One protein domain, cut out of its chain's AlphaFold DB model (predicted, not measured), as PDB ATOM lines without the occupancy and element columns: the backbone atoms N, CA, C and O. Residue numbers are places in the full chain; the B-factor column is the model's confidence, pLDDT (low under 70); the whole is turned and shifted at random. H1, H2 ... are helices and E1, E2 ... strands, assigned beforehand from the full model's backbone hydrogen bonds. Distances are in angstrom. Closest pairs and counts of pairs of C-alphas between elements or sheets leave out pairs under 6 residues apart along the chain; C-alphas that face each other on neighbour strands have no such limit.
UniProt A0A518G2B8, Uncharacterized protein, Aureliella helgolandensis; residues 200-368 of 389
ATOM      1  N   TRP A 200     135.443 123.466 188.701       86.94
ATOM      2  CA  TRP A 200     135.824 122.091 188.970       86.94
ATOM      3  C   TRP A 200     137.159 122.086 189.696       86.94
ATOM      4  O   TRP A 200     138.116 122.692 189.214       86.94
ATOM      5  N   ARG A 201     137.252 121.361 190.806       86.12
ATOM      6  CA  ARG A 201     138.528 121.131 191.490       86.12
ATOM      7  C   ARG A 201     138.608 119.724 192.050       86.12
ATOM      8  O   ARG A 201     137.607 119.181 192.511       86.12
ATOM      9  N   THR A 202     139.802 119.152 192.048       88.12
ATOM     10  CA  THR A 202     140.079 117.888 192.734       88.12
ATOM     11  C   THR A 202     140.457 118.206 194.176       88.12
ATOM     12  O   THR A 202     141.411 118.938 194.409       88.12
ATOM     13  N   VAL A 203     139.695 117.693 195.143       90.81
ATOM     14  CA  VAL A 203     139.945 117.921 196.580       90.81
ATOM     15  C   VAL A 203     140.647 116.748 197.248       90.81
ATOM     16  O   VAL A 203     141.318 116.924 198.260       90.81
ATOM     17  N   HIS A 204     140.507 115.549 196.687       90.56
ATOM     18  CA  HIS A 204     141.227 114.370 197.135       90.56
ATOM     19  C   HIS A 204     141.514 113.459 195.948       90.56
ATOM     20  O   HIS A 204     140.741 113.402 194.991       90.56
ATOM     21  N   GLN A 205     142.640 112.760 196.011       90.62
ATOM     22  CA  GLN A 205     143.091 111.890 194.947       90.62
ATOM     23  C   GLN A 205     143.958 110.779 195.524       90.62
ATOM     24  O   GLN A 205     144.914 111.044 196.251       90.62
ATOM     25  N   GLU A 206     143.656 109.553 195.130       92.69
ATOM     26  CA  GLU A 206     144.370 108.354 195.536       92.69
ATOM     27  C   GLU A 206     144.599 107.467 194.310       92.69
ATOM     28  O   GLU A 206     143.702 107.266 193.491       92.69
ATOM     29  N   VAL A 207     145.816 106.947 194.164       92.88
ATOM     30  CA  VAL A 207     146.136 105.945 193.144       92.88
ATOM     31  C   VAL A 207     146.381 104.636 193.868       92.88
ATOM     32  O   VAL A 207     147.347 104.522 194.618       92.88
ATOM     33  N   VAL A 208     145.516 103.660 193.622       95.38
ATOM     34  CA  VAL A 208     145.600 102.313 194.182       95.38
ATOM     35  C   VAL A 208     146.202 101.400 193.112       95.38
ATOM     36  O   VAL A 208     145.539 101.146 192.104       95.38
ATOM     37  N   PRO A 209     147.455 100.930 193.259       95.38
ATOM     38  CA  PRO A 209     148.055 100.006 192.302       95.38
ATOM     39  C   PRO A 209     147.245  98.712 192.200       95.38
ATOM     40  O   PRO A 209     146.730  98.214 193.204       95.38
ATOM     41  N   ASN A 210     147.150  98.149 190.996       96.62
ATOM     42  CA  ASN A 210     146.581  96.815 190.833       96.62
ATOM     43  C   ASN A 210     147.558  95.756 191.370       96.62
ATOM     44  O   ASN A 210     148.735  96.036 191.605       96.62
ATOM     45  N   THR A 211     147.079  94.522 191.544       96.94
ATOM     46  CA  THR A 211     147.946  93.392 191.896       96.94
ATOM     47  C   THR A 211     149.098  93.282 190.889       96.94
ATOM     48  O   THR A 211     148.812  93.205 189.692       96.94
ATOM     49  N   PRO A 212     150.370  93.277 191.338       96.56
ATOM     50  CA  PRO A 212     151.520  93.208 190.444       96.56
ATOM     51  C   PRO A 212     151.454  92.002 189.505       96.56
ATOM     52  O   PRO A 212     151.017  90.919 189.898       96.56
ATOM     53  N   LEU A 213     151.900  92.200 188.265       96.81
ATOM     54  CA  LEU A 213     152.076  91.113 187.309       96.81
ATOM     55  C   LEU A 213     153.436  90.442 187.543       96.81
ATOM     56  O   LEU A 213     154.373  91.127 187.951       96.81
ATOM     57  N   PRO A 214     153.570  89.132 187.267       96.94
ATOM     58  CA  PRO A 214     154.880  88.496 187.252       96.94
ATOM     59  C   PRO A 214     155.742  89.102 186.141       96.94
ATOM     60  O   PRO A 214     155.212  89.502 185.094       96.94
ATOM     61  N   ASP A 215     157.053  89.127 186.369       97.81
ATOM     62  CA  ASP A 215     158.036  89.607 185.401       97.81
ATOM     63  C   ASP A 215     157.993  88.783 184.105       97.81
ATOM     64  O   ASP A 215     157.659  87.597 184.087       97.81
ATOM     65  N   ALA A 216     158.306  89.443 182.995       97.94
ATOM     66  CA  ALA A 216     158.411  88.839 181.677       97.94
ATOM     67  C   ALA A 216     159.839  88.347 181.436       97.94
ATOM     68  O   ALA A 216     160.783  89.120 181.578       97.94
ATOM     69  N   VAL A 217     159.998  87.112 180.975       98.31
ATOM     70  CA  VAL A 217     161.276  86.549 180.530       98.31
ATOM     71  C   VAL A 217     161.273  86.491 179.004       98.31
ATOM     72  O   VAL A 217     160.630  85.636 178.392       98.31
ATOM     73  N   LEU A 218     161.967  87.429 178.365       98.06
ATOM     74  CA  LEU A 218     161.962  87.579 176.912       98.06
ATOM     75  C   LEU A 218     163.312  87.168 176.317       98.06
ATOM     76  O   LEU A 218     164.350  87.727 176.657       98.06
ATOM     77  N   GLU A 219     163.295  86.224 175.381       98.50
ATOM     78  CA  GLU A 219     164.448  85.886 174.550       98.50
ATOM     79  C   GLU A 219     164.503  86.843 173.350       98.50
ATOM     80  O   GLU A 219     163.735  86.724 172.390       98.50
ATOM     81  N   LEU A 220     165.420  87.805 173.394       98.50
ATOM     82  CA  LEU A 220     165.743  88.675 172.271       98.50
ATOM     83  C   LEU A 220     166.647  87.905 171.307       98.50
ATOM     84  O   LEU A 220     167.774  87.564 171.648       98.50
ATOM     85  N   ALA A 221     166.161  87.612 170.107       98.44
ATOM     86  CA  ALA A 221     166.893  86.847 169.105       98.44
ATOM     87  C   ALA A 221     167.331  87.729 167.936       98.44
ATOM     88  O   ALA A 221     166.602  88.621 167.493       98.44
ATOM     89  N   ASN A 222     168.511  87.431 167.401       98.00
ATOM     90  CA  ASN A 222     169.023  88.019 166.176       98.00
ATOM     91  C   ASN A 222     169.121  86.942 165.092       98.00
ATOM     92  O   ASN A 222     170.142  86.271 164.962       98.00
ATOM     93  N   ASN A 223     168.081  86.793 164.271       97.50
ATOM     94  CA  ASN A 223     168.137  85.871 163.131       97.50
ATOM     95  C   ASN A 223     168.830  86.496 161.899       97.50
ATOM     96  O   ASN A 223     168.827  85.908 160.816       97.50
ATOM     97  N   HIS A 224     169.402  87.699 162.030       96.62
ATOM     98  CA  HIS A 224     170.160  88.347 160.969       96.62
ATOM     99  C   HIS A 224     171.615  87.856 160.924       96.62
ATOM    100  O   HIS A 224     172.130  87.239 161.854       96.62
ATOM    101  N   ARG A 225     172.294  88.140 159.806       95.56
ATOM    102  CA  ARG A 225     173.682  87.720 159.544       95.56
ATOM    103  C   ARG A 225     174.738  88.593 160.221       95.56
ATOM    104  O   ARG A 225     175.888  88.186 160.303       95.56
ATOM    105  N   ASN A 226     174.356  89.794 160.642       93.81
ATOM    106  CA  ASN A 226     175.241  90.760 161.276       93.81
ATOM    107  C   ASN A 226     174.875  90.874 162.753       93.81
ATOM    108  O   ASN A 226     173.715  90.674 163.120       93.81
ATOM    109  N   ALA A 227     175.858  91.192 163.593       94.56
ATOM    110  CA  ALA A 227     175.603  91.450 165.003       94.56
ATOM    111  C   ALA A 227     174.673  92.661 165.167       94.56
ATOM    112  O   ALA A 227     174.729  93.619 164.388       94.56
ATOM    113  N   LEU A 228     173.826  92.608 166.189       96.19
ATOM    114  CA  LEU A 228     172.976  93.718 166.584       96.19
ATOM    115  C   LEU A 228     173.506  94.351 167.858       96.19
ATOM    116  O   LEU A 228     173.872  93.647 168.797       96.19
ATOM    117  N   LEU A 229     173.468  95.675 167.888       95.88
ATOM    118  CA  LEU A 229     173.566  96.460 169.104       95.88
ATOM    119  C   LEU A 229     172.170  96.984 169.438       95.88
ATOM    120  O   LEU A 229     171.509  97.611 168.607       95.88
ATOM    121  N   ILE A 230     171.699  96.688 170.638       96.44
ATOM    122  CA  ILE A 230     170.346  96.978 171.093       96.44
ATOM    123  C   ILE A 230     170.433  97.888 172.306       96.44
ATOM    124  O   ILE A 230     171.164  97.609 173.249       96.44
ATOM    125  N   LEU A 231     169.636  98.949 172.281       96.12
ATOM    126  CA  LEU A 231     169.397  99.810 173.428       96.12
ATOM    127  C   LEU A 231     168.007  99.499 173.972       96.12
ATOM    128  O   LEU A 231     167.001  99.871 173.356       96.12
ATOM    129  N   LEU A 232     167.961  98.801 175.103       96.94
ATOM    130  CA  LEU A 232     166.742  98.530 175.853       96.94
ATOM    131  C   LEU A 232     166.569  99.632 176.899       96.94
ATOM    132  O   LEU A 232     167.273  99.683 177.906       96.94
ATOM    133  N   ALA A 233     165.630 100.537 176.647       94.81
ATOM    134  CA  ALA A 233     165.366 101.655 177.532       94.81
ATOM    135  C   ALA A 233     164.101 101.419 178.350       94.81
ATOM    136  O   ALA A 233     163.029 101.154 177.800       94.81
ATOM    137  N   ASP A 234     164.218 101.597 179.660       94.50
ATOM    138  CA  ASP A 234     163.072 101.780 180.537       94.50
ATOM    139  C   ASP A 234     162.626 103.251 180.468       94.50
ATOM    140  O   ASP A 234     163.398 104.188 180.673       94.50
ATOM    141  N   ARG A 235     161.364 103.461 180.108       89.50
ATOM    142  CA  ARG A 235     160.719 104.758 179.888       89.50
ATOM    143  C   ARG A 235     160.348 105.450 181.197       89.50
ATOM    144  O   ARG A 235     159.875 106.589 181.159       89.50
ATOM    145  N   ARG A 236     160.518 104.792 182.347       88.75
ATOM    146  CA  ARG A 236     160.293 105.402 183.659       88.75
ATOM    147  C   ARG A 236     161.408 106.411 183.978       88.75
ATOM    148  O   ARG A 236     162.568 106.179 183.637       88.75
ATOM    149  N   PRO A 237     161.092 107.538 184.640       80.88
ATOM    150  CA  PRO A 237     162.094 108.541 184.993       80.88
ATOM    151  C   PRO A 237     163.246 107.960 185.824       80.88
ATOM    152  O   PRO A 237     163.017 107.203 186.766       80.88
ATOM    153  N   GLY A 238     164.481 108.351 185.495       83.50
ATOM    154  CA  GLY A 238     165.680 107.990 186.261       83.50
ATOM    155  C   GLY A 238     166.203 106.569 186.039       83.50
ATOM    156  O   GLY A 238     167.098 106.146 186.765       83.50
ATOM    157  N   LYS A 239     165.665 105.824 185.067       89.56
ATOM    158  CA  LYS A 239     166.188 104.508 184.690       89.56
ATOM    159  C   LYS A 239     167.235 104.625 183.586       89.56
ATOM    160  O   LYS A 239     167.099 105.433 182.668       89.56
ATOM    161  N   GLU A 240     168.286 103.820 183.702       88.81
ATOM    162  CA  GLU A 240     169.363 103.769 182.718       88.81
ATOM    163  C   GLU A 240     168.989 102.888 181.523       88.81
ATOM    164  O   GLU A 240     168.174 101.968 181.622       88.81
ATOM    165  N   VAL A 241     169.592 103.196 180.375       92.62
ATOM    166  CA  VAL A 241     169.472 102.395 179.156       92.62
ATOM    167  C   VAL A 241     170.439 101.220 179.253       92.62
ATOM    168  O   VAL A 241     171.614 101.419 179.565       92.62
ATOM    169  N   GLN A 242     169.935 100.016 178.993       94.25
ATOM    170  CA  GLN A 242     170.737  98.800 178.925       94.25
ATOM    171  C   GLN A 242     171.222  98.581 177.494       94.25
ATOM    172  O   GLN A 242     170.421  98.586 176.554       94.25
ATOM    173  N   ASP A 243     172.520  98.333 177.356       93.44
ATOM    174  CA  ASP A 243     173.160  98.076 176.074       93.44
ATOM    175  C   ASP A 243     173.376  96.567 175.943       93.44
ATOM    176  O   ASP A 243     173.977  95.932 176.811       93.44
ATOM    177  N   LEU A 244     172.844  95.978 174.877       94.56
ATOM    178  CA  LEU A 244     172.888  94.541 174.626       94.56
ATOM    179  C   LEU A 244     173.501  94.299 173.250       94.56
ATOM    180  O   LEU A 244     173.046  94.870 172.257       94.56
ATOM    181  N   GLN A 245     174.501  93.428 173.169       94.12
ATOM    182  CA  GLN A 245     175.080  93.005 171.899       94.12
ATOM    183  C   GLN A 245     174.691  91.558 171.613       94.12
ATOM    184  O   GLN A 245     175.048  90.644 172.351       94.12
ATOM    185  N   ILE A 246     173.978  91.341 170.507       95.00
ATOM    186  CA  ILE A 246     173.530  90.010 170.097       95.00
ATOM    187  C   ILE A 246     174.236  89.637 168.800       95.00
ATOM    188  O   ILE A 246     173.955  90.193 167.732       95.00
ATOM    189  N   ALA A 247     175.159  88.679 168.885       95.25
ATOM    190  CA  ALA A 247     175.854  88.140 167.722       95.25
ATOM    191  C   ALA A 247     174.870  87.558 166.689       95.25
ATOM    192  O   ALA A 247     173.713  87.256 166.989       95.25
ATOM    193  N   ALA A 248     175.330  87.416 165.447       95.00
ATOM    194  CA  ALA A 248     174.529  86.827 164.378       95.00
ATOM    195  C   ALA A 248     174.055  85.413 164.755       95.00
ATOM    196  O   ALA A 248     174.837  84.601 165.253       95.00
ATOM    197  N   GLY A 249     172.768  85.126 164.551       95.44
ATOM    198  CA  GLY A 249     172.148  83.839 164.891       95.44
ATOM    199  C   GLY A 249     172.027  83.541 166.390       95.44
ATOM    200  O   GLY A 249     171.536  82.472 166.750       95.44
ATOM    201  N   SER A 250     172.468  84.452 167.261       97.75
ATOM    202  CA  SER A 250     172.436  84.281 168.716       97.75
ATOM    203  C   SER A 250     171.194  84.924 169.335       97.75
ATOM    204  O   SER A 250     170.424  85.630 168.673       97.75
ATOM    205  N   SER A 251     170.994  84.680 170.626       97.88
ATOM    206  CA  SER A 251     169.943  85.304 171.418       97.88
ATOM    207  C   SER A 251     170.429  85.658 172.820       97.88
ATOM    208  O   SER A 251     171.451  85.155 173.286       97.88
ATOM    209  N   GLN A 252     169.700  86.554 173.479       98.00
ATOM    210  CA  GLN A 252     169.936  86.963 174.855       98.00
ATOM    211  C   GLN A 252     168.608  87.011 175.607       98.00
ATOM    212  O   GLN A 252     167.616  87.534 175.102       98.00
ATOM    213  N   VAL A 253     168.590  86.461 176.818       98.25
ATOM    214  CA  VAL A 253     167.413  86.491 177.692       98.25
ATOM    215  C   VAL A 253     167.454  87.752 178.548       98.25
ATOM    216  O   VAL A 253     168.496  88.078 179.114       98.25
ATOM    217  N   VAL A 254     166.321  88.445 178.639       97.88
ATOM    218  CA  VAL A 254     166.123  89.607 179.511       97.88
ATOM    219  C   VAL A 254     164.893  89.409 180.390       97.88
ATOM    220  O   VAL A 254     163.877  88.877 179.939       97.88
ATOM    221  N   GLU A 255     164.986  89.859 181.637       98.06
ATOM    222  CA  GLU A 255     163.876  89.892 182.590       98.06
ATOM    223  C   GLU A 255     163.317  91.319 182.662       98.06
ATOM    224  O   GLU A 255     164.066  92.286 182.816       98.06
ATOM    225  N   LEU A 256     162.005  91.462 182.485       97.69
ATOM    226  CA  LEU A 256     161.321  92.741 182.300       97.69
ATOM    227  C   LEU A 256     160.131  92.865 183.251       97.69
ATOM    228  O   LEU A 256     159.222  92.040 183.234       97.69
ATOM    229  N   GLU A 257     160.074  93.950 184.012       97.44
ATOM    230  CA  GLU A 257     158.961  94.238 184.917       97.44
ATOM    231  C   GLU A 257     157.684  94.586 184.138       97.44
ATOM    232  O   GLU A 257     157.705  95.340 183.160       97.44
ATOM    233  N   ARG A 258     156.529  94.084 184.575       96.69
ATOM    234  CA  ARG A 258     155.246  94.347 183.903       96.69
ATOM    235  C   ARG A 258     154.362  95.273 184.722       96.69
ATOM    236  O   ARG A 258     154.063  95.013 185.881       96.69
ATOM    237  N   ASP A 259     153.867  96.325 184.075       95.88
ATOM    238  CA  ASP A 259     152.886  97.217 184.692       95.88
ATOM    239  C   ASP A 259     151.511  96.537 184.785       95.88
ATOM    240  O   ASP A 259     150.932  96.139 183.772       95.88
ATOM    241  N   ALA A 260     150.954  96.437 185.990       96.50
ATOM    242  CA  ALA A 260     149.592  95.947 186.211       96.50
ATOM    243  C   ALA A 260     148.517  97.025 185.974       96.50
ATOM    244  O   ALA A 260     147.314  96.733 185.975       96.50
ATOM    245  N   GLY A 261     148.929  98.278 185.772       95.88
ATOM    246  CA  GLY A 261     148.047  99.432 185.821       95.88
ATOM    247  C   GLY A 261     147.639  99.766 187.257       95.88
ATOM    248  O   GLY A 261     148.204  99.280 188.239       95.88
ATOM    249  N   ALA A 262     146.635 100.621 187.386       96.50
ATOM    250  CA  ALA A 262     146.159 101.081 188.683       96.50
ATOM    251  C   ALA A 262     144.679 101.458 188.628       96.50
ATOM    252  O   ALA A 262     144.062 101.511 187.564       96.50
ATOM    253  N   THR A 263     144.121 101.781 189.783       96.19
ATOM    254  CA  THR A 263     142.814 102.408 189.922       96.19
ATOM    255  C   THR A 263     142.999 103.798 190.519       96.19
ATOM    256  O   THR A 263     143.578 103.953 191.590       96.19
ATOM    257  N   LEU A 264     142.525 104.819 189.811       94.25
ATOM    258  CA  LEU A 264     142.524 106.201 190.274       94.25
ATOM    259  C   LEU A 264     141.191 106.514 190.945       94.25
ATOM    260  O   LEU A 264     140.145 106.433 190.303       94.25
ATOM    261  N   VAL A 265     141.236 106.912 192.210       94.12
ATOM    262  CA  VAL A 265     140.089 107.392 192.975       94.12
ATOM    263  C   VAL A 265     140.221 108.903 193.142       94.12
ATOM    264  O   VAL A 265     141.139 109.394 193.792       94.12
ATOM    265  N   GLU A 266     139.309 109.660 192.540       92.19
ATOM    266  CA  GLU A 266     139.269 111.124 192.609       92.19
ATOM    267  C   GLU A 266     138.030 111.559 193.387       92.19
ATOM    268  O   GLU A 266     136.930 111.098 193.106       92.19
ATOM    269  N   THR A 267     138.181 112.478 194.337       92.88
ATOM    270  CA  THR A 267     137.061 113.248 194.884       92.88
ATOM    271  C   THR A 267     137.163 114.666 194.363       92.88
ATOM    272  O   THR A 267     138.159 115.359 194.590       92.88
ATOM    273  N   THR A 268     136.128 115.106 193.671       90.69
ATOM    274  CA  THR A 268     136.086 116.404 193.010       90.69
ATOM    275  C   THR A 268     134.917 117.216 193.516       90.69
ATOM    276  O   THR A 268     133.875 116.673 193.875       90.69
ATOM    277  N   GLU A 269     135.075 118.528 193.504       91.81
ATOM    278  CA  GLU A 269     133.999 119.464 193.764       91.81
ATOM    279  C   GLU A 269     133.656 120.213 192.482       91.81
ATOM    280  O   GLU A 269     134.537 120.755 191.809       91.81
ATOM    281  N   VAL A 270     132.366 120.241 192.157       90.25
ATOM    282  CA  VAL A 270     131.812 120.909 190.981       90.25
ATOM    283  C   VAL A 270     130.880 122.012 191.437       90.25
ATOM    284  O   VAL A 270     129.953 121.782 192.217       90.25
ATOM    285  N   ARG A 271     131.106 123.230 190.953       89.75
ATOM    286  CA  ARG A 271     130.242 124.360 191.254       89.75
ATOM    287  C   ARG A 271     128.993 124.283 190.385       89.75
ATOM    288  O   ARG A 271     129.049 124.413 189.165       89.75
ATOM    289  N   THR A 272     127.859 124.069 191.033       86.62
ATOM    290  CA  THR A 272     126.540 124.038 190.396       86.62
ATOM    291  C   THR A 272     126.142 125.425 189.867       86.62
ATOM    292  O   THR A 272     126.694 126.437 190.311       86.62
ATOM    293  N   PRO A 273     125.139 125.521 188.968       86.06
ATOM    294  CA  PRO A 273     124.621 126.811 188.506       86.06
ATOM    295  C   PRO A 273     124.096 127.725 189.626       86.06
ATOM    296  O   PRO A 273     124.101 128.941 189.462       86.06
ATOM    297  N   SER A 274     123.676 127.168 190.770       89.25
ATOM    298  CA  SER A 274     123.275 127.937 191.961       89.25
ATOM    299  C   SER A 274     124.462 128.438 192.794       89.25
ATOM    300  O   SER A 274     124.270 129.094 193.814       89.25
ATOM    301  N   GLY A 275     125.695 128.136 192.380       88.81
ATOM    302  CA  GLY A 275     126.922 128.536 193.058       88.81
ATOM    303  C   GLY A 275     127.352 127.611 194.198       88.81
ATOM    304  O   GLY A 275     128.416 127.852 194.766       88.81
ATOM    305  N   VAL A 276     126.576 126.563 194.502       93.19
ATOM    306  CA  VAL A 276     126.875 125.558 195.536       93.19
ATOM    307  C   VAL A 276     127.885 124.541 195.005       93.19
ATOM    308  O   VAL A 276     127.773 124.105 193.859       93.19
ATOM    309  N   TRP A 277     128.843 124.135 195.835       92.56
ATOM    310  CA  TRP A 277     129.765 123.044 195.519       92.56
ATOM    311  C   TRP A 277     129.101 121.688 195.776       92.56
ATOM    312  O   TRP A 277     128.684 121.402 196.896       92.56
ATOM    313  N   SER A 278     129.010 120.861 194.738       93.25
ATOM    314  CA  SER A 278     128.649 119.446 194.840       93.25
ATOM    315  C   SER A 278     129.923 118.619 194.887       93.25
ATOM    316  O   SER A 278     130.831 118.870 194.095       93.25
ATOM    317  N   ARG A 279     130.006 117.648 195.797       94.62
ATOM    318  CA  ARG A 279     131.146 116.736 195.896       94.62
ATOM    319  C   ARG A 279     130.792 115.406 195.248       94.62
ATOM    320  O   ARG A 279     129.786 114.797 195.595       94.62
ATOM    321  N   GLU A 280     131.651 114.949 194.355       92.06
ATOM    322  CA  GLU A 280     131.501 113.692 193.632       92.06
ATOM    323  C   GLU A 280     132.782 112.871 193.762       92.06
ATOM    324  O   GLU A 280     133.877 113.427 193.856       92.06
ATOM    325  N   GLN A 281     132.639 111.549 193.798       93.06
ATOM    326  CA  GLN A 281     133.760 110.617 193.821       93.06
ATOM    327  C   GLN A 281     133.732 109.761 192.562       93.06
ATOM    328  O   GLN A 281     132.689 109.236 192.172       93.06
ATOM    329  N   TYR A 282     134.895 109.603 191.945       91.12
ATOM    330  CA  TYR A 282     135.081 108.888 190.698       91.12
ATOM    331  C   TYR A 282     136.146 107.825 190.843       91.12
ATOM    332  O   TYR A 282     137.162 108.036 191.498       91.12
ATOM    333  N   THR A 283     135.916 106.694 190.183       94.69
ATOM    334  CA  THR A 283     136.880 105.599 190.109       94.69
ATOM    335  C   THR A 283     137.207 105.345 188.648       94.69
ATOM    336  O   THR A 283     136.353 104.921 187.874       94.69
ATOM    337  N   THR A 284     138.444 105.633 188.258       95.06
ATOM    338  CA  THR A 284     138.920 105.504 186.884       95.06
ATOM    339  C   THR A 284     139.956 104.384 186.797       95.06
ATOM    340  O   THR A 284     141.029 104.512 187.389       95.06
ATOM    341  N   PRO A 285     139.704 103.303 186.035       95.44
ATOM    342  CA  PRO A 285     140.733 102.307 185.774       95.44
ATOM    343  C   PRO A 285     141.829 102.916 184.888       95.44
ATOM    344  O   PRO A 285     141.552 103.445 183.806       95.44
ATOM    345  N   ILE A 286     143.075 102.836 185.348       95.69
ATOM    346  CA  ILE A 286     144.276 103.204 184.602       95.69
ATOM    347  C   ILE A 286     144.836 101.917 183.977       95.69
ATOM    348  O   ILE A 286     145.291 101.034 184.707       95.69
ATOM    349  N   PRO A 287     144.820 101.780 182.639       95.62
ATOM    350  CA  PRO A 287     145.444 100.645 181.974       95.62
ATOM    351  C   PRO A 287     146.971 100.633 182.178       95.62
ATOM    352  O   PRO A 287     147.573 101.691 182.396       95.62
ATOM    353  N   PRO A 288     147.607  99.457 182.038       95.81
ATOM    354  CA  PRO A 288     149.056  99.321 182.018       95.81
ATOM    355  C   PRO A 288     149.760 100.284 181.063       95.81
ATOM    356  O   PRO A 288     149.299 100.551 179.950       95.81
ATOM    357  N   SER A 289     150.925 100.757 181.475       93.69
ATOM    358  CA  SER A 289     151.846 101.538 180.668       93.69
ATOM    359  C   SER A 289     152.902 100.676 179.988       93.69
ATOM    360  O   SER A 289     153.281  99.606 180.458       93.69
ATOM    361  N   THR A 290     153.394 101.163 178.851       93.56
ATOM    362  CA  THR A 290     154.579 100.591 178.218       93.56
ATOM    363  C   THR A 290     155.822 101.092 178.943       93.56
ATOM    364  O   THR A 290     156.197 102.255 178.773       93.56
ATOM    365  N   TYR A 291     156.469 100.213 179.708       95.00
ATOM    366  CA  TYR A 291     157.741 100.521 180.362       95.00
ATOM    367  C   TYR A 291     158.922 100.499 179.411       95.00
ATOM    368  O   TYR A 291     159.807 101.317 179.576       95.00
ATOM    369  N   TYR A 292     158.938  99.643 178.394       96.56
ATOM    370  CA  TYR A 292     160.160  99.423 177.627       96.56
ATOM    371  C   TYR A 292     160.037  99.824 176.168       96.56
ATOM    372  O   TYR A 292     159.009  99.613 175.515       96.56
ATOM    373  N   ASP A 293     161.132 100.361 175.650       95.06
ATOM    374  CA  ASP A 293     161.336 100.568 174.230       95.06
ATOM    375  C   ASP A 293     162.706 100.053 173.786       95.06
ATOM    376  O   ASP A 293     163.658 100.022 174.566       95.06
ATOM    377  N   LEU A 294     162.773  99.585 172.541       96.81
ATOM    378  CA  LEU A 294     163.942  98.933 171.961       96.81
ATOM    379  C   LEU A 294     164.391  99.719 170.736       96.81
ATOM    380  O   LEU A 294     163.643  99.841 169.765       96.81
ATOM    381  N   SER A 295     165.621 100.233 170.766       96.81
ATOM    382  CA  SER A 295     166.305 100.739 169.570       96.81
ATOM    383  C   SER A 295     167.306  99.701 169.086       96.81
ATOM    384  O   SER A 295     168.117  99.231 169.877       96.81
ATOM    385  N   ALA A 296     167.276  99.366 167.799       97.06
ATOM    386  CA  ALA A 296     168.185  98.385 167.220       97.06
ATOM    387  C   ALA A 296     169.113  99.017 166.179       97.06
ATOM    388  O   ALA A 296     168.690  99.790 165.308       97.06
ATOM    389  N   TYR A 297     170.374  98.611 166.247       96.88
ATOM    390  CA  TYR A 297     171.445  98.963 165.336       96.88
ATOM    391  C   TYR A 297     172.064  97.698 164.764       96.88
ATOM    392  O   TYR A 297     172.314  96.732 165.478       96.88
ATOM    393  N   GLU A 298     172.339  97.716 163.472       95.31
ATOM    394  CA  GLU A 298     173.151  96.714 162.802       95.31
ATOM    395  C   GLU A 298     174.617  97.138 162.884       95.31
ATOM    396  O   GLU A 298     174.956  98.256 162.493       95.31
ATOM    397  N   VAL A 299     175.497  96.257 163.356       90.94
ATOM    398  CA  VAL A 299     176.943  96.488 163.278       90.94
ATOM    399  C   VAL A 299     177.380  96.211 161.841       90.94
ATOM    400  O   VAL A 299     177.401  95.064 161.391       90.94
ATOM    401  N   HIS A 300     177.675  97.274 161.094       88.81
ATOM    402  CA  HIS A 300     177.993  97.205 159.673       88.81
ATOM    403  C   HIS A 300     179.475  97.488 159.430       88.81
ATOM    404  O   HIS A 300     180.029  98.441 159.972       88.81
ATOM    405  N   LEU A 301     180.113  96.688 158.577       86.50
ATOM    406  CA  LEU A 301     181.485  96.936 158.142       86.50
ATOM    407  C   LEU A 301     181.535  98.212 157.289       86.50
ATOM    408  O   LEU A 301     180.932  98.256 156.217       86.50
ATOM    409  N   GLN A 302     182.262  99.235 157.738       83.94
ATOM    410  CA  GLN A 302     182.430 100.476 156.981       83.94
ATOM    411  C   GLN A 302     183.625 100.404 156.029       83.94
ATOM    412  O   GLN A 302     183.503 100.749 154.853       83.94
ATOM    413  N   SER A 303     184.786  99.989 156.536       81.38
ATOM    414  CA  SER A 303     186.034  99.962 155.773       81.38
ATOM    415  C   SER A 303     187.008  98.932 156.326       81.38
ATOM    416  O   SER A 303     187.021  98.667 157.523       81.38
ATOM    417  N   ILE A 304     187.859  98.404 155.448       79.62
ATOM    418  CA  ILE A 304     189.008  97.570 155.805       79.62
ATOM    419  C   ILE A 304     190.252  98.304 155.308       79.62
ATOM    420  O   ILE A 304     190.346  98.604 154.113       79.62
ATOM    421  N   ALA A 305     191.187  98.604 156.202       74.38
ATOM    422  CA  ALA A 305     192.503  99.102 155.837       74.38
ATOM    423  C   ALA A 305     193.441  97.912 155.608       74.38
ATOM    424  O   ALA A 305     193.634  97.070 156.482       74.38
ATOM    425  N   ILE A 306     194.009  97.830 154.404       69.81
ATOM    426  CA  ILE A 306     194.956  96.779 154.023       69.81
ATOM    427  C   ILE A 306     196.299  97.450 153.754       69.81
ATOM    428  O   ILE A 306     196.434  98.179 152.763       69.81
ATOM    429  N   ASP A 307     197.295  97.199 154.607       65.81
ATOM    430  CA  ASP A 307     198.663  97.637 154.338       65.81
ATOM    431  C   ASP A 307     199.280  96.754 153.247       65.81
ATOM    432  O   ASP A 307     199.689  95.611 153.447       65.81
ATOM    433  N   ARG A 308     199.356  97.314 152.040       58.16
ATOM    434  CA  ARG A 308     199.918  96.642 150.867       58.16
ATOM    435  C   ARG A 308     201.453  96.601 150.880       58.16
ATOM    436  O   ARG A 308     202.038  95.964 150.005       58.16
ATOM    437  N   THR A 309     202.124  97.281 151.812       63.41
ATOM    438  CA  THR A 309     203.591  97.397 151.798       63.41
ATOM    439  C   THR A 309     204.322  96.196 152.397       63.41
ATOM    440  O   THR A 309     205.525  96.064 152.169       63.41
ATOM    441  N   GLY A 310     203.617  95.284 153.084       57.66
ATOM    442  CA  GLY A 310     204.145  93.982 153.518       57.66
ATOM    443  C   GLY A 310     205.324  94.060 154.494       57.66
ATOM    444  O   GLY A 310     206.062  93.087 154.638       57.66
ATOM    445  N   LYS A 311     205.543  95.224 155.119       60.88
ATOM    446  CA  LYS A 311     206.614  95.439 156.104       60.88
ATOM    447  C   LYS A 311     206.147  95.236 157.540       60.88
ATOM    448  O   LYS A 311     206.996  95.018 158.401       60.88
ATOM    449  N   SER A 312     204.839  95.293 157.791       54.62
ATOM    450  CA  SER A 312     204.276  94.939 159.088       54.62
ATOM    451  C   SER A 312     204.087  93.419 159.192       54.62
ATOM    452  O   SER A 312     203.611  92.800 158.234       54.62
ATOM    453  N   PRO A 313     204.455  92.781 160.317       63.09
ATOM    454  CA  PRO A 313     204.224  91.354 160.532       63.09
ATOM    455  C   PRO A 313     202.731  90.965 160.568       63.09
ATOM    456  O   PRO A 313     202.436  89.778 160.440       63.09
ATOM    457  N   ASN A 314     201.806  91.933 160.670       57.78
ATOM    458  CA  ASN A 314     200.353  91.735 160.614       57.78
ATOM    459  C   ASN A 314     199.745  92.455 159.382       57.78
ATOM    460  O   ASN A 314     199.549  93.660 159.420       57.78
ATOM    461  N   PRO A 315     199.451  91.760 158.264       56.41
ATOM    462  CA  PRO A 315     199.081  92.385 156.980       56.41
ATOM    463  C   PRO A 315     197.627  92.902 156.848       56.41
ATOM    464  O   PRO A 315     197.250  93.399 155.785       56.41
ATOM    465  N   ILE A 316     196.796  92.797 157.889       56.47
ATOM    466  CA  ILE A 316     195.463  93.423 157.974       56.47
ATOM    467  C   ILE A 316     195.434  94.115 159.330       56.47
ATOM    468  O   ILE A 316     195.440  93.416 160.337       56.47
ATOM    469  N   GLU A 317     195.479  95.446 159.356       60.59
ATOM    470  CA  GLU A 317     195.673  96.157 160.627       60.59
ATOM    471  C   GLU A 317     194.395  96.790 161.174       60.59
ATOM    472  O   GLU A 317     194.265  96.807 162.386       60.59
ATOM    473  N   ASP A 318     193.415  97.199 160.352       66.12
ATOM    474  CA  ASP A 318     192.200  97.831 160.892       66.12
ATOM    475  C   ASP A 318     190.925  97.491 160.104       66.12
ATOM    476  O   ASP A 318     190.767  97.829 158.923       66.12
ATOM    477  N   THR A 319     189.961  96.874 160.789       70.12
ATOM    478  CA  THR A 319     188.583  96.704 160.311       70.12
ATOM    479  C   THR A 319     187.676  97.664 161.072       70.12
ATOM    480  O   THR A 319     187.464  97.508 162.269       70.12
ATOM    481  N   ASN A 320     187.112  98.655 160.382       80.31
ATOM    482  CA  ASN A 320     186.258  99.657 161.010       80.31
ATOM    483  C   ASN A 320     184.778  99.283 160.868       80.31
ATOM    484  O   ASN A 320     184.262  99.146 159.751       80.31
ATOM    485  N   TYR A 321     184.092  99.160 162.000       83.00
ATOM    486  CA  TYR A 321     182.662  98.899 162.071       83.00
ATOM    487  C   TYR A 321     181.911 100.149 162.513       83.00
ATOM    488  O   TYR A 321     182.334 100.859 163.420       83.00
ATOM    489  N   VAL A 322     180.747 100.378 161.908       87.44
ATOM    490  CA  VAL A 322     179.837 101.449 162.310       87.44
ATOM    491  C   VAL A 322     178.443 100.915 162.590       87.44
ATOM    492  O   VAL A 322     177.926 100.089 161.829       87.44
ATOM    493  N   PRO A 323     177.788 101.398 163.654       92.12
ATOM    494  CA  PRO A 323     176.399 101.077 163.902       92.12
ATOM    495  C   PRO A 323     175.516 101.787 162.873       92.12
ATOM    496  O   PRO A 323     175.550 103.008 162.710       92.12
ATOM    497  N   LYS A 324     174.674 101.016 162.195       94.44
ATOM    498  CA  LYS A 324     173.646 101.511 161.285       94.44
ATOM    499  C   LYS A 324     172.281 101.323 161.928       94.44
ATOM    500  O   LYS A 324     171.884 100.204 162.237       94.44
ATOM    501  N   SER A 325     171.541 102.410 162.108       95.56
ATOM    502  CA  SER A 325     170.203 102.355 162.696       95.56
ATOM    503  C   SER A 325     169.251 101.505 161.852       95.56
ATOM    504  O   SER A 325     169.081 101.771 160.660       95.56
ATOM    505  N   LEU A 326     168.595 100.523 162.473       96.44
ATOM    506  CA  LEU A 326     167.559  99.710 161.830       96.44
ATOM    507  C   LEU A 326     166.176 100.303 162.071       96.44
ATOM    508  O   LEU A 326     165.419 100.559 161.135       96.44
ATOM    509  N   GLY A 327     165.865 100.556 163.337       95.44
ATOM    510  CA  GLY A 327     164.564 101.041 163.748       95.44
ATOM    511  C   GLY A 327     164.355 100.907 165.244       95.44
ATOM    512  O   GLY A 327     165.210 100.414 165.983       95.44
ATOM    513  N   TRP A 328     163.198 101.380 165.669       94.19
ATOM    514  CA  TRP A 328     162.799 101.434 167.064       94.19
ATOM    515  C   TRP A 328     161.344 101.005 167.212       94.19
ATOM    516  O   TRP A 328     160.514 101.295 166.344       94.19
ATOM    517  N   PHE A 329     161.022 100.338 168.316       95.44
ATOM    518  CA  PHE A 329     159.650  99.965 168.634       95.44
ATOM    519  C   PHE A 329     159.417  99.843 170.144       95.44
ATOM    520  O   PHE A 329     160.340  99.711 170.946       95.44
ATOM    521  N   LEU A 330     158.142  99.896 170.517       95.25
ATOM    522  CA  LEU A 330     157.663  99.754 171.887       95.25
ATOM    523  C   LEU A 330     157.364  98.291 172.200       95.25
ATOM    524  O   LEU A 330     156.746  97.602 171.383       95.25
ATOM    525  N   LEU A 331     157.721  97.842 173.403       96.44
ATOM    526  CA  LEU A 331     157.218  96.567 173.900       96.44
ATOM    527  C   LEU A 331     155.743  96.698 174.329       96.44
ATOM    528  O   LEU A 331     155.312  97.771 174.768       96.44
ATOM    529  N   PRO A 332     154.932  95.632 174.187       95.81
ATOM    530  CA  PRO A 332     153.558  95.637 174.676       95.81
ATOM    531  C   PRO A 332     153.469  95.977 176.172       95.81
ATOM    532  O   PRO A 332     154.379  95.689 176.944       95.81
ATOM    533  N   ALA A 333     152.362  96.593 176.586       95.25
ATOM    534  CA  ALA A 333     152.128  96.958 177.983       95.25
ATOM    535  C   ALA A 333     151.462  95.819 178.773       95.25
ATOM    536  O   ALA A 333     150.610  95.101 178.241       95.25
ATOM    537  N   GLY A 334     151.798  95.712 180.061       95.50
ATOM    538  CA  GLY A 334     151.152  94.822 181.029       95.50
ATOM    539  C   GLY A 334     150.944  93.393 180.538       95.50
ATOM    540  O   GLY A 334     151.889  92.725 180.116       95.50
ATOM    541  N   SER A 335     149.694  92.922 180.575       95.38
ATOM    542  CA  SER A 335     149.351  91.543 180.214       95.38
ATOM    543  C   SER A 335     149.577  91.189 178.740       95.38
ATOM    544  O   SER A 335     149.704  90.012 178.412       95.38
ATOM    545  N   ALA A 336     149.663  92.190 177.857       95.81
ATOM    546  CA  ALA A 336     149.951  91.980 176.441       95.81
ATOM    547  C   ALA A 336     151.427  91.642 176.175       95.81
ATOM    548  O   ALA A 336     151.738  91.097 175.116       95.81
ATOM    549  N   LEU A 337     152.333  91.953 177.113       96.69
ATOM    550  CA  LEU A 337     153.683  91.395 177.102       96.69
ATOM    551  C   LEU A 337     153.586  89.969 177.662       96.69
ATOM    552  O   LEU A 337     153.106  89.821 178.788       96.69
ATOM    553  N   PRO A 338     153.954  88.922 176.907       96.62
ATOM    554  CA  PRO A 338     153.854  87.553 177.399       96.62
ATOM    555  C   PRO A 338     154.832  87.319 178.556       96.62
ATOM    556  O   PRO A 338     155.910  87.901 178.573       96.62
ATOM    557  N   GLU A 339     154.472  86.445 179.499       97.19
ATOM    558  CA  GLU A 339     155.344  86.064 180.629       97.19
ATOM    559  C   GLU A 339     156.632  85.385 180.166       97.19
ATOM    560  O   GLU A 339     157.683  85.571 180.764       97.19
ATOM    561  N   SER A 340     156.562  84.639 179.067       97.69
ATOM    562  CA  SER A 340     157.724  84.082 178.388       97.69
ATOM    563  C   SER A 340     157.532  84.170 176.883       97.69
ATOM    564  O   SER A 340     156.446  83.859 176.384       97.69
ATOM    565  N   GLY A 341     158.564  84.544 176.138       97.06
ATOM    566  CA  GLY A 341     158.474  84.577 174.683       97.06
ATOM    567  C   GLY A 341     159.813  84.785 174.000       97.06
ATOM    568  O   GLY A 341     160.809  85.096 174.644       97.06
ATOM    569  N   ARG A 342     159.814  84.648 172.674       98.00
ATOM    570  CA  ARG A 342     160.958  84.959 171.817       98.00
ATOM    571  C   ARG A 342     160.592  86.071 170.846       98.00
ATOM    572  O   ARG A 342     159.516  86.043 170.248       98.00
ATOM    573  N   LEU A 343     161.492  87.032 170.679       98.00
ATOM    574  CA  LEU A 343     161.313  88.202 169.829       98.00
ATOM    575  C   LEU A 343     162.502  88.349 168.879       98.00
ATOM    576  O   LEU A 343     163.620  88.583 169.325       98.00
ATOM    577  N   ASP A 344     162.262  88.257 167.570       98.38
ATOM    578  CA  ASP A 344     163.277  88.604 166.569       98.38
ATOM    579  C   ASP A 344     163.410  90.129 166.472       98.38
ATOM    580  O   ASP A 344     162.530  90.821 165.953       98.38
ATOM    581  N   VAL A 345     164.511  90.660 166.999       98.06
ATOM    582  CA  VAL A 345     164.717  92.107 167.111       98.06
ATOM    583  C   VAL A 345     164.967  92.745 165.747       98.06
ATOM    584  O   VAL A 345     164.447  93.831 165.479       98.06
ATOM    585  N   PHE A 346     165.713  92.073 164.864       97.81
ATOM    586  CA  PHE A 346     166.004  92.590 163.526       97.81
ATOM    587  C   PHE A 346     164.722  92.737 162.712       97.81
ATOM    588  O   PHE A 346     164.484  93.783 162.097       97.81
ATOM    589  N   GLU A 347     163.892  91.694 162.716       97.88
ATOM    590  CA  GLU A 347     162.648  91.681 161.958       97.88
ATOM    591  C   GLU A 347     161.694  92.780 162.441       97.88
ATOM    592  O   GLU A 347     161.163  93.543 161.629       97.88
ATOM    593  N   GLN A 348     161.504  92.907 163.756       97.62
ATOM    594  CA  GLN A 348     160.601  93.905 164.334       97.62
ATOM    595  C   GLN A 348     161.087  95.336 164.090       97.62
ATOM    596  O   GLN A 348     160.316  96.174 163.616       97.62
ATOM    597  N   ALA A 349     162.375  95.611 164.323       97.06
ATOM    598  CA  ALA A 349     162.954  96.930 164.077       97.06
ATOM    599  C   ALA A 349     162.883  97.320 162.592       97.06
ATOM    600  O   ALA A 349     162.489  98.438 162.259       97.06
ATOM    601  N   SER A 350     163.178  96.388 161.681       96.44
ATOM    602  CA  SER A 350     163.110  96.639 160.235       96.44
ATOM    603  C   SER A 350     161.675  96.886 159.753       96.44
ATOM    604  O   SER A 350     161.436  97.748 158.902       96.44
ATOM    605  N   ARG A 351     160.691  96.167 160.314       96.50
ATOM    606  CA  ARG A 351     159.262  96.365 160.016       96.50
ATOM    607  C   ARG A 351     158.752  97.739 160.454       96.50
ATOM    608  O   ARG A 351     157.839  98.258 159.811       96.50
ATOM    609  N   ALA A 352     159.347  98.342 161.485       93.31
ATOM    610  CA  ALA A 352     158.964  99.662 161.985       93.31
ATOM    611  C   ALA A 352     159.305 100.817 161.018       93.31
ATOM    612  O   ALA A 352     158.679 101.875 161.089       93.31
ATOM    613  N   LYS A 353     160.240 100.614 160.071       93.44
ATOM    614  CA  LYS A 353     160.595 101.574 158.999       93.44
ATOM    615  C   LYS A 353     160.917 102.990 159.505       93.44
ATOM    616  O   LYS A 353     160.603 103.983 158.850       93.44
ATOM    617  N   ASN A 354     161.558 103.088 160.663       92.12
ATOM    618  CA  ASN A 354     161.849 104.344 161.356       92.12
ATOM    619  C   ASN A 354     163.319 104.444 161.825       92.12
ATOM    620  O   ASN A 354     163.570 104.795 162.979       92.12
ATOM    621  N   PRO A 355     164.317 104.209 160.950       91.25
ATOM    622  CA  PRO A 355     165.728 104.182 161.346       91.25
ATOM    623  C   PRO A 355     166.232 105.512 161.930       91.25
ATOM    624  O   PRO A 355     167.191 105.523 162.688       91.25
ATOM    625  N   GLY A 356     165.594 106.645 161.614       87.31
ATOM    626  CA  GLY A 356     165.947 107.954 162.179       87.31
ATOM    627  C   GLY A 356     165.393 108.230 163.584       87.31
ATOM    628  O   GLY A 356     165.734 109.257 164.160       87.31
ATOM    629  N   ALA A 357     164.531 107.358 164.117       86.69
ATOM    630  CA  ALA A 357     163.855 107.544 165.406       86.69
ATOM    631  C   ALA A 357     164.526 106.796 166.573       86.69
ATOM    632  O   ALA A 357     164.051 106.875 167.703       86.69
ATOM    633  N   VAL A 358     165.611 106.065 166.310       91.25
ATOM    634  CA  VAL A 358     166.367 105.335 167.336       91.25
ATOM    635  C   VAL A 358     166.988 106.275 168.373       91.25
ATOM    636  O   VAL A 358     167.368 107.411 168.070       91.25
ATOM    637  N   ARG A 359     167.123 105.788 169.610       90.06
ATOM    638  CA  ARG A 359     167.826 106.494 170.691       90.06
ATOM    639  C   ARG A 359     169.293 106.655 170.351       90.06
ATOM    640  O   ARG A 359     169.917 105.680 169.984       90.06
ATOM    641  N   ARG A 360     169.859 107.851 170.530       87.62
ATOM    642  CA  ARG A 360     171.276 108.098 170.231       87.62
ATOM    643  C   ARG A 360     172.175 107.147 171.021       87.62
ATOM    644  O   ARG A 360     172.092 107.108 172.244       87.62
ATOM    645  N   LEU A 361     173.042 106.448 170.297       86.69
ATOM    646  CA  LEU A 361     174.170 105.731 170.870       86.69
ATOM    647  C   LEU A 361     175.178 106.719 171.445       86.69
ATOM    648  O   LEU A 361     175.461 107.746 170.824       86.69
ATOM    649  N   ASP A 362     175.719 106.386 172.610       82.94
ATOM    650  CA  ASP A 362     176.889 107.058 173.161       82.94
ATOM    651  C   ASP A 362     178.146 106.549 172.428       82.94
ATOM    652  O   ASP A 362     178.450 105.356 172.520       82.94
ATOM    653  N   PRO A 363     178.875 107.405 171.683       73.31
ATOM    654  CA  PRO A 363     180.063 106.990 170.942       73.31
ATOM    655  C   PRO A 363     181.134 106.343 171.822       73.31
ATOM    656  O   PRO A 363     181.775 105.391 171.387       73.31
ATOM    657  N   ALA A 364     181.285 106.803 173.068       70.56
ATOM    658  CA  ALA A 364     182.300 106.286 173.985       70.56
ATOM    659  C   ALA A 364     182.080 104.805 174.338       70.56
ATOM    660  O   ALA A 364     183.023 104.096 174.676       70.56
ATOM    661  N   ARG A 365     180.835 104.323 174.235       66.50
ATOM    662  CA  ARG A 365     180.481 102.930 174.527       66.50
ATOM    663  C   ARG A 365     180.779 101.976 173.370       66.50
ATOM    664  O   ARG A 365     180.949 100.790 173.606       66.50
ATOM    665  N   LEU A 366     180.880 102.479 172.137       63.53
ATOM    666  CA  LEU A 366     181.217 101.664 170.961       63.53
ATOM    667  C   LEU A 366     182.698 101.271 170.926       63.53
ATOM    668  O   LEU A 366     183.035 100.216 170.399       63.53
ATOM    669  N   GLU A 367     183.575 102.109 171.481       59.75
ATOM    670  CA  GLU A 367     185.025 101.881 171.465       59.75
ATOM    671  C   GLU A 367     185.483 100.876 172.537       59.75
ATOM    672  O   GLU A 367     186.535 100.261 172.386       59.75
ATOM    673  N   ALA A 368     184.692 100.666 173.596       54.50
ATOM    674  CA  ALA A 368     185.070  99.820 174.732       54.50
ATOM    675  C   ALA A 368     185.026  98.304 174.436       54.50
ATOM    676  O   ALA A 368     185.782  97.553 175.049       54.50
TER     677      ALA A 368
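Overview. This is residues 200 to 368 of the 389 residues of an uncharacterized protein of Aureliella helgolandensis (UniProt A0A518G2B8). A long, slightly bowed rod of strands has a small body in its middle and an arm of paired strands at each end. In the body, the inner part of the twisted sheet E4-E3-E8-E9 is partly face to face with the short sheet E5-E2-E10, and H1 packs across E8 and E9. One arm is the ribbon E1-E6-E7; the other is the far part of the hairpin E8 and E9 with its loop, residues 306 to 317. The 169 printed residues hold ten named strands, E1 to E10, followed by H1 and H2: mostly strand. The sheets E4-E3-E8-E9 and E1-E6-E7 are antiparallel, E5-E2-E10 is mixed; the whole is extended, with a radius of gyration of the C-alphas of 24.3 A and spans of 95 by 33 by 26 A.

Arrangement. The largest sheet, strongly twisted, runs E4 (residues 241 to 246), E3 (228 to 234), E8 (292 to 305), E9 (318 to 330). E3 and E4 form a hairpin, with N 230 and O 244 at 2.8 A. E3 and E8 are antiparallel at 152 degrees, with N 231 and O 295 at 2.9 A. E8 and E9 form a hairpin, with N 300 and O 322 at 2.9 A. H1 (345 to 352) is on this sheet at a height of 7.0 A, over E8 and only just over E9, with 3 C-alphas on it. It runs across the strands, at 76 degrees to E8 on the local plane; the C-alphas of Gly 327 and Ala 349, the closest of E9 and H1, are 4.4 A apart. H2 (363 to 367) only grazes the sheet with residues 363 to 366. E5 (251 to 256) is antiparallel to E2 (216 to 221), with N 254 and O 218 at 2.9 A; E2 is parallel to E10 (340 to 344), with N 219 and O 341 at 2.8 A. The closest C-alphas of E4 and E5, Ile 246 and Gln 252, are 6.7 A apart. In the third sheet, E6 (262 to 271) is the inner strand between E1 (200 to 209) and E7 (277 to 286): N 206 and O 265 are at 2.9 A, N 266 and O 282 at 2.9 A. In H1 every O i to N i+4 pair is within hydrogen-bond range; in H2 0 of 1, with 1 of 2 O i to N i+3 pairs.

Along the chain. E8 measures 39.0 A from C-alpha 292 at (160.160, 99.423, 177.627) to C-alpha 305; E9 measures 36.3 A, E6 28.3 A and E7 26.9 A. E1 begins at C-alpha 200, (135.824, 122.091, 188.970), bends by 63 degrees at residue 203 and measures 25.5 A. H2 ends at C-alpha 367, (185.025, 101.881, 171.465).

Size, cuts and confidence. The two farthest C-alphas, Ser 274 and Lys 311, are 96.4 A apart. The printed part has no cut, and the link E8 to E9 is long. The model's pLDDT is under 70 at residues 306 to 318 and 365 to 368.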